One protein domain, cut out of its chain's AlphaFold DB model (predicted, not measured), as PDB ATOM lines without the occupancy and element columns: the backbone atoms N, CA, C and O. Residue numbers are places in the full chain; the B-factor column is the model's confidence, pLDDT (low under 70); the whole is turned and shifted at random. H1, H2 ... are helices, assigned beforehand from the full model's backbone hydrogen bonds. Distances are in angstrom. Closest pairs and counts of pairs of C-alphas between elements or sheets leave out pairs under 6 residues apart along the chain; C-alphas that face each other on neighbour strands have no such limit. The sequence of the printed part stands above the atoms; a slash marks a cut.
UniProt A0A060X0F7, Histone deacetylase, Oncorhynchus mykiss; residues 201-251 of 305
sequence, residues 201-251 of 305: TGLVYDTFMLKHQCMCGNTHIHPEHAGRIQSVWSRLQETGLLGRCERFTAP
ATOM      1  N   THR A 201     232.574 158.674 255.545       71.56
ATOM      2  CA  THR A 201     232.778 157.240 255.717       71.56
ATOM      3  C   THR A 201     233.729 156.774 254.621       71.56
ATOM      4  O   THR A 201     233.373 156.795 253.444       71.56
ATOM      5  N   GLY A 202     234.943 156.382 255.002       79.19
ATOM      6  CA  GLY A 202     235.911 155.803 254.077       79.19
ATOM      7  C   GLY A 202     235.487 154.399 253.660       79.19
ATOM      8  O   GLY A 202     235.209 153.559 254.517       79.19
ATOM      9  N   LEU A 203     235.457 154.134 252.354       76.00
ATOM     10  CA  LEU A 203     235.132 152.819 251.806       76.00
ATOM     11  C   LEU A 203     236.334 152.257 251.043       76.00
ATOM     12  O   LEU A 203     236.883 152.913 250.155       76.00
ATOM     13  N   VAL A 204     236.713 151.024 251.379       80.00
ATOM     14  CA  VAL A 204     237.774 150.261 250.710       80.00
ATOM     15  C   VAL A 204     237.147 149.047 250.039       80.00
ATOM     16  O   VAL A 204     236.439 148.274 250.683       80.00
ATOM     17  N   TYR A 205     237.439 148.866 248.757       79.38
ATOM     18  CA  TYR A 205     237.099 147.672 247.992       79.38
ATOM     19  C   TYR A 205     238.291 147.307 247.113       79.38
ATOM     20  O   TYR A 205     238.828 148.163 246.408       79.38
ATOM     21  N   ASP A 206     238.700 146.045 247.167       81.00
ATOM     22  CA  ASP A 206     239.777 145.500 246.348       81.00
ATOM     23  C   ASP A 206     239.267 144.258 245.610       81.00
ATOM     24  O   ASP A 206     238.748 143.313 246.210       81.00
ATOM     25  N   THR A 207     239.441 144.246 244.289       78.19
ATOM     26  CA  THR A 207     239.081 143.117 243.426       78.19
ATOM     27  C   THR A 207     239.894 141.861 243.743       78.19
ATOM     28  O   THR A 207     239.443 140.758 243.435       78.19
ATOM     29  N   PHE A 208     241.045 141.969 244.419       76.56
ATOM     30  CA  PHE A 208     241.769 140.804 244.935       76.56
ATOM     31  C   PHE A 208     241.032 140.069 246.060       76.56
ATOM     32  O   PHE A 208     241.225 138.859 246.189       76.56
ATOM     33  N   MET A 209     240.136 140.721 246.813       73.06
ATOM     34  CA  MET A 209     239.298 140.025 247.806       73.06
ATOM     35  C   MET A 209     238.367 138.998 247.146       73.06
ATOM     36  O   MET A 209     238.004 138.001 247.766       73.06
ATOM     37  N   LEU A 210     238.049 139.180 245.859       70.25
ATOM     38  CA  LEU A 210     237.252 138.239 245.070       70.25
ATOM     39  C   LEU A 210     237.995 136.938 244.736       70.25
ATOM     40  O   LEU A 210     237.366 135.954 244.359       70.25
ATOM     41  N   LYS A 211     239.327 136.917 244.874       73.12
ATOM     42  CA  LYS A 211     240.150 135.711 244.684       73.12
ATOM     43  C   LYS A 211     240.229 134.848 245.944       73.12
ATOM     44  O   LYS A 211     240.878 133.805 245.918       73.12
ATOM     45  N   HIS A 212     239.592 135.258 247.045       73.06
ATOM     46  CA  HIS A 212     239.481 134.418 248.230       73.06
ATOM     47  C   HIS A 212     238.480 133.283 247.974       73.06
ATOM     48  O   HIS A 212     237.270 133.433 248.146       73.06
ATOM     49  N   GLN A 213     239.008 132.141 247.537       64.00
ATOM     50  CA  GLN A 213     238.268 130.899 247.384       64.00
ATOM     51  C   GLN A 213     238.610 129.967 248.550       64.00
ATOM     52  O   GLN A 213     239.780 129.680 248.805       64.00
ATOM     53  N   CYS A 214     237.589 129.474 249.252       65.69
ATOM     54  CA  CYS A 214     237.779 128.452 250.272       65.69
ATOM     55  C   CYS A 214     238.348 127.173 249.636       65.69
ATOM     56  O   CYS A 214     237.755 126.606 248.717       65.69
ATOM     57  N   MET A 215     239.477 126.684 250.163       64.50
ATOM     58  CA  MET A 215     240.136 125.449 249.698       64.50
ATOM     59  C   MET A 215     239.281 124.185 249.910       64.50
ATOM     60  O   MET A 215     239.611 123.123 249.400       64.50
ATOM     61  N   CYS A 216     238.177 124.305 250.651       56.75
ATOM     62  CA  CYS A 216     237.185 123.264 250.885       56.75
ATOM     63  C   CYS A 216     236.461 122.781 249.613       56.75
ATOM     64  O   CYS A 216     235.830 121.728 249.649       56.75
ATOM     65  N   GLY A 217     236.491 123.547 248.513       59.28
ATOM     66  CA  GLY A 217     235.937 123.157 247.207       59.28
ATOM     67  C   GLY A 217     234.406 123.045 247.121       59.28
ATOM     68  O   GLY A 217     233.870 123.023 246.018       59.28
ATOM     69  N   ASN A 218     233.694 123.018 248.251       58.88
ATOM     70  CA  ASN A 218     232.244 122.855 248.313       58.88
ATOM     71  C   ASN A 218     231.555 124.140 248.806       58.88
ATOM     72  O   ASN A 218     231.499 124.426 250.005       58.88
ATOM     73  N   THR A 219     231.003 124.907 247.866       59.34
ATOM     74  CA  THR A 219     230.292 126.175 248.117       59.34
ATOM     75  C   THR A 219     228.985 126.009 248.892       59.34
ATOM     76  O   THR A 219     228.451 126.996 249.386       59.34
ATOM     77  N   HIS A 220     228.483 124.780 249.043       62.62
ATOM     78  CA  HIS A 220     227.237 124.489 249.753       62.62
ATOM     79  C   HIS A 220     227.388 124.421 251.285       62.62
ATOM     80  O   HIS A 220     226.385 124.381 251.996       62.62
ATOM     81  N   ILE A 221     228.629 124.378 251.791       60.50
ATOM     82  CA  ILE A 221     228.949 124.243 253.226       60.50
ATOM     83  C   ILE A 221     229.487 125.560 253.813       60.50
ATOM     84  O   ILE A 221     229.334 125.813 255.004       60.50
ATOM     85  N   HIS A 222     230.077 126.423 252.980       55.94
ATOM     86  CA  HIS A 222     230.706 127.669 253.414       55.94
ATOM     87  C   HIS A 222     229.915 128.898 252.939       55.94
ATOM     88  O   HIS A 222     230.025 129.274 251.770       55.94
ATOM     89  N   PRO A 223     229.181 129.596 253.831       64.81
ATOM     90  CA  PRO A 223     228.446 130.822 253.497       64.81
ATOM     91  C   PRO A 223     229.366 132.046 253.292       64.81
ATOM     92  O   PRO A 223     228.915 133.189 253.340       64.81
ATOM     93  N   GLU A 224     230.665 131.844 253.070       72.19
ATOM     94  CA  GLU A 224     231.702 132.869 252.917       72.19
ATOM     95  C   GLU A 224     232.381 132.748 251.539       72.19
ATOM     96  O   GLU A 224     233.506 132.282 251.386       72.19
ATOM     97  N   HIS A 225     231.661 133.160 250.495       73.62
ATOM     98  CA  HIS A 225     232.159 133.175 249.116       73.62
ATOM     99  C   HIS A 225     232.352 134.609 248.601       73.62
ATOM    100  O   HIS A 225     231.631 135.531 248.992       73.62
ATOM    101  N   ALA A 226     233.284 134.787 247.657       72.69
ATOM    102  CA  ALA A 226     233.620 136.066 247.018       72.69
ATOM    103  C   ALA A 226     232.402 136.877 246.522       72.69
ATOM    104  O   ALA A 226     232.390 138.107 246.600       72.69
ATOM    105  N   GLY A 227     231.347 136.189 246.069       75.19
ATOM    106  CA  GLY A 227     230.099 136.802 245.609       75.19
ATOM    107  C   GLY A 227     229.367 137.636 246.670       75.19
ATOM    108  O   GLY A 227     228.667 138.577 246.301       75.19
ATOM    109  N   ARG A 228     229.566 137.385 247.975       79.31
ATOM    110  CA  ARG A 228     229.004 138.248 249.036       79.31
ATOM    111  C   ARG A 228     229.589 139.658 249.003       79.31
ATOM    112  O   ARG A 228     228.866 140.626 249.200       79.31
ATOM    113  N   ILE A 229     230.884 139.791 248.714       82.62
ATOM    114  CA  ILE A 229     231.538 141.105 248.628       82.62
ATOM    115  C   ILE A 229     231.035 141.856 247.382       82.62
ATOM    116  O   ILE A 229     230.783 143.058 247.451       82.62
ATOM    117  N   GLN A 230     230.799 141.147 246.270       80.31
ATOM    118  CA  GLN A 230     230.198 141.730 245.063       80.31
ATOM    119  C   GLN A 230     228.751 142.183 245.286       80.31
ATOM    120  O   GLN A 230     228.397 143.285 244.872       80.31
ATOM    121  N   SER A 231     227.919 141.382 245.962       82.88
ATOM    122  CA  SER A 231     226.514 141.741 246.201       82.88
ATOM    123  C   SER A 231     226.371 142.949 247.133       82.88
ATOM    124  O   SER A 231     225.528 143.813 246.893       82.88
ATOM    125  N   VAL A 232     227.238 143.068 248.146       82.19
ATOM    126  CA  VAL A 232     227.321 144.268 248.997       82.19
ATOM    127  C   VAL A 232     227.793 145.483 248.193       82.19
ATOM    128  O   VAL A 232     227.206 146.557 248.320       82.19
ATOM    129  N   TRP A 233     228.803 145.328 247.332       83.44
ATOM    130  CA  TRP A 233     229.300 146.420 246.488       83.44
ATOM    131  C   TRP A 233     228.244 146.929 245.493       83.44
ATOM    132  O   TRP A 233     228.057 148.141 245.387       83.44
ATOM    133  N   SER A 234     227.504 146.027 244.834       82.62
ATOM    134  CA  SER A 234     226.397 146.383 243.928       82.62
ATOM    135  C   SER A 234     225.327 147.199 244.656       82.62
ATOM    136  O   SER A 234     224.994 148.302 244.233       82.62
ATOM    137  N   ARG A 235     224.889 146.739 245.836       77.12
ATOM    138  CA  ARG A 235     223.901 147.461 246.653       77.12
ATOM    139  C   ARG A 235     224.389 148.844 247.085       77.12
ATOM    140  O   ARG A 235     223.619 149.793 247.015       77.12
ATOM    141  N   LEU A 236     225.661 148.995 247.471       80.69
ATOM    142  CA  LEU A 236     226.245 150.308 247.796       80.69
ATOM    143  C   LEU A 236     226.282 151.257 246.584       80.69
ATOM    144  O   LEU A 236     226.177 152.481 246.753       80.69
ATOM    145  N   GLN A 237     226.448 150.704 245.377       80.81
ATOM    146  CA  GLN A 237     226.414 151.435 244.111       80.81
ATOM    147  C   GLN A 237     224.985 151.874 243.761       80.81
ATOM    148  O   GLN A 237     224.769 153.057 243.496       80.81
ATOM    149  N   GLU A 238     224.020 150.956 243.841       76.25
ATOM    150  CA  GLU A 238     222.586 151.181 243.606       76.25
ATOM    151  C   GLU A 238     221.994 152.224 244.568       76.25
ATOM    152  O   GLU A 238     221.243 153.101 244.145       76.25
ATOM    153  N   THR A 239     222.383 152.210 245.849       78.81
ATOM    154  CA  THR A 239     221.939 153.211 246.838       78.81
ATOM    155  C   THR A 239     222.648 154.567 246.714       78.81
ATOM    156  O   THR A 239     222.414 155.455 247.534       78.81
ATOM    157  N   GLY A 240     223.579 154.738 245.765       76.00
ATOM    158  CA  GLY A 240     224.346 155.979 245.583       76.00
ATOM    159  C   GLY A 240     225.302 156.332 246.735       76.00
ATOM    160  O   GLY A 240     225.936 157.391 246.717       76.00
ATOM    161  N   LEU A 241     225.461 155.450 247.731       69.88
ATOM    162  CA  LEU A 241     226.329 155.674 248.893       69.88
ATOM    163  C   LEU A 241     227.804 155.759 248.476       69.88
ATOM    164  O   LEU A 241     228.552 156.560 249.035       69.88
ATOM    165  N   LEU A 242     228.192 155.065 247.397       66.81
ATOM    166  CA  LEU A 242     229.510 155.213 246.763       66.81
ATOM    167  C   LEU A 242     229.843 156.645 246.303       66.81
ATOM    168  O   LEU A 242     231.007 156.912 246.010       66.81
ATOM    169  N   GLY A 243     228.864 157.544 246.151       64.75
ATOM    170  CA  GLY A 243     229.091 158.961 245.829       64.75
ATOM    171  C   GLY A 243     229.256 159.863 247.057       64.75
ATOM    172  O   GLY A 243     229.687 161.004 246.922       64.75
ATOM    173  N   ARG A 244     228.910 159.365 248.252       61.41
ATOM    174  CA  ARG A 244     228.968 160.099 249.531       61.41
ATOM    175  C   ARG A 244     230.122 159.646 250.432       61.41
ATOM    176  O   ARG A 244     230.451 160.348 251.382       61.41
ATOM    177  N   CYS A 245     230.704 158.488 250.136       67.62
ATOM    178  CA  CYS A 245     231.875 157.923 250.798       67.62
ATOM    179  C   CYS A 245     233.168 158.305 250.068       67.62
ATOM    180  O   CYS A 245     233.222 158.279 248.836       67.62
ATOM    181  N   GLU A 246     234.236 158.575 250.818       65.31
ATOM    182  CA  GLU A 246     235.575 158.705 250.237       65.31
ATOM    183  C   GLU A 246     236.091 157.311 249.843       65.31
ATOM    184  O   GLU A 246     236.201 156.409 250.679       65.31
ATOM    185  N   ARG A 247     236.348 157.108 248.545       65.38
ATOM    186  CA  ARG A 247     236.812 155.821 248.014       65.38
ATOM    187  C   ARG A 247     238.324 155.736 248.137       65.38
ATOM    188  O   ARG A 247     239.048 156.383 247.383       65.38
ATOM    189  N   PHE A 248     238.793 154.883 249.036       67.88
ATOM    190  CA  PHE A 248     240.212 154.594 249.173       67.88
ATOM    191  C   PHE A 248     240.562 153.362 248.340       67.88
ATOM    192  O   PHE A 248     240.352 152.223 248.762       67.88
ATOM    193  N   THR A 249     241.136 153.589 247.157       58.00
ATOM    194  CA  THR A 249     241.854 152.550 246.411       58.00
ATOM    195  C   THR A 249     243.054 152.143 247.259       58.00
ATOM    196  O   THR A 249     244.038 152.875 247.319       58.00
ATOM    197  N   ALA A 250     242.960 151.032 247.989       55.22
ATOM    198  CA  ALA A 250     244.001 150.652 248.934       55.22
ATOM    199  C   ALA A 250     245.296 150.268 248.190       55.22
ATOM    200  O   ALA A 250     245.327 149.218 247.546       55.22
ATOM    201  N   PRO A 251     246.404 151.031 248.305       45.31
ATOM    202  CA  PRO A 251     247.704 150.435 248.053       45.31
ATOM    203  C   PRO A 251     247.908 149.342 249.107       45.31
ATOM    204  O   PRO A 251     247.622 149.568 250.287       45.31
TER     205      PRO A 251
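What this domain is: This is residues 201 to 251 of the 305 residues of the protein "Histone deacetylase" of Oncorhynchus mykiss (UniProt A0A060X0F7). This is a flat, loose loop with little regular structure: the short helix H1 is on one long side and the longer H2 on the other. Residues 215 to 221 stick out at one end, and at the other a short parallel pairing joins residues 202 to 203 with 246 to 247. The printed part has 51 residues, with two named helices, H1 then H2, and no named strand; the class is all helix, with under half of the residues in named elements. The radius of gyration of the C-alphas is 13.1 A, and the spans are 37 by 26 by 13 A.

How they stand to each other: H1, residues 207 to 211, touches H2, residues 227 to 238, with residues 227 to 230 of H2 alone. Their closest C-alphas, those of Leu 210 and Gly 227, are 7.3 A apart. In H2 every O i to N i+4 pair is within hydrogen-bond range; in H1, 0 of 1 is, but 2 of 2 O i to N i+3 pairs are.

Where its parts are: H1 begins at C-alpha 207 (239.081, 143.117, 243.426) and is 7.6 A long. H2 is 16.3 A long and ends at C-alpha 238 (222.586, 151.181, 243.606).

The domain as a whole: The C-alphas of Cys 216 and Arg 244, the two farthest apart, are 37.8 A apart. The printed part has no cut. The link from H1 to H2 is long. The model's pLDDT is under 70 at residues 213 to 223 and 241 to 251.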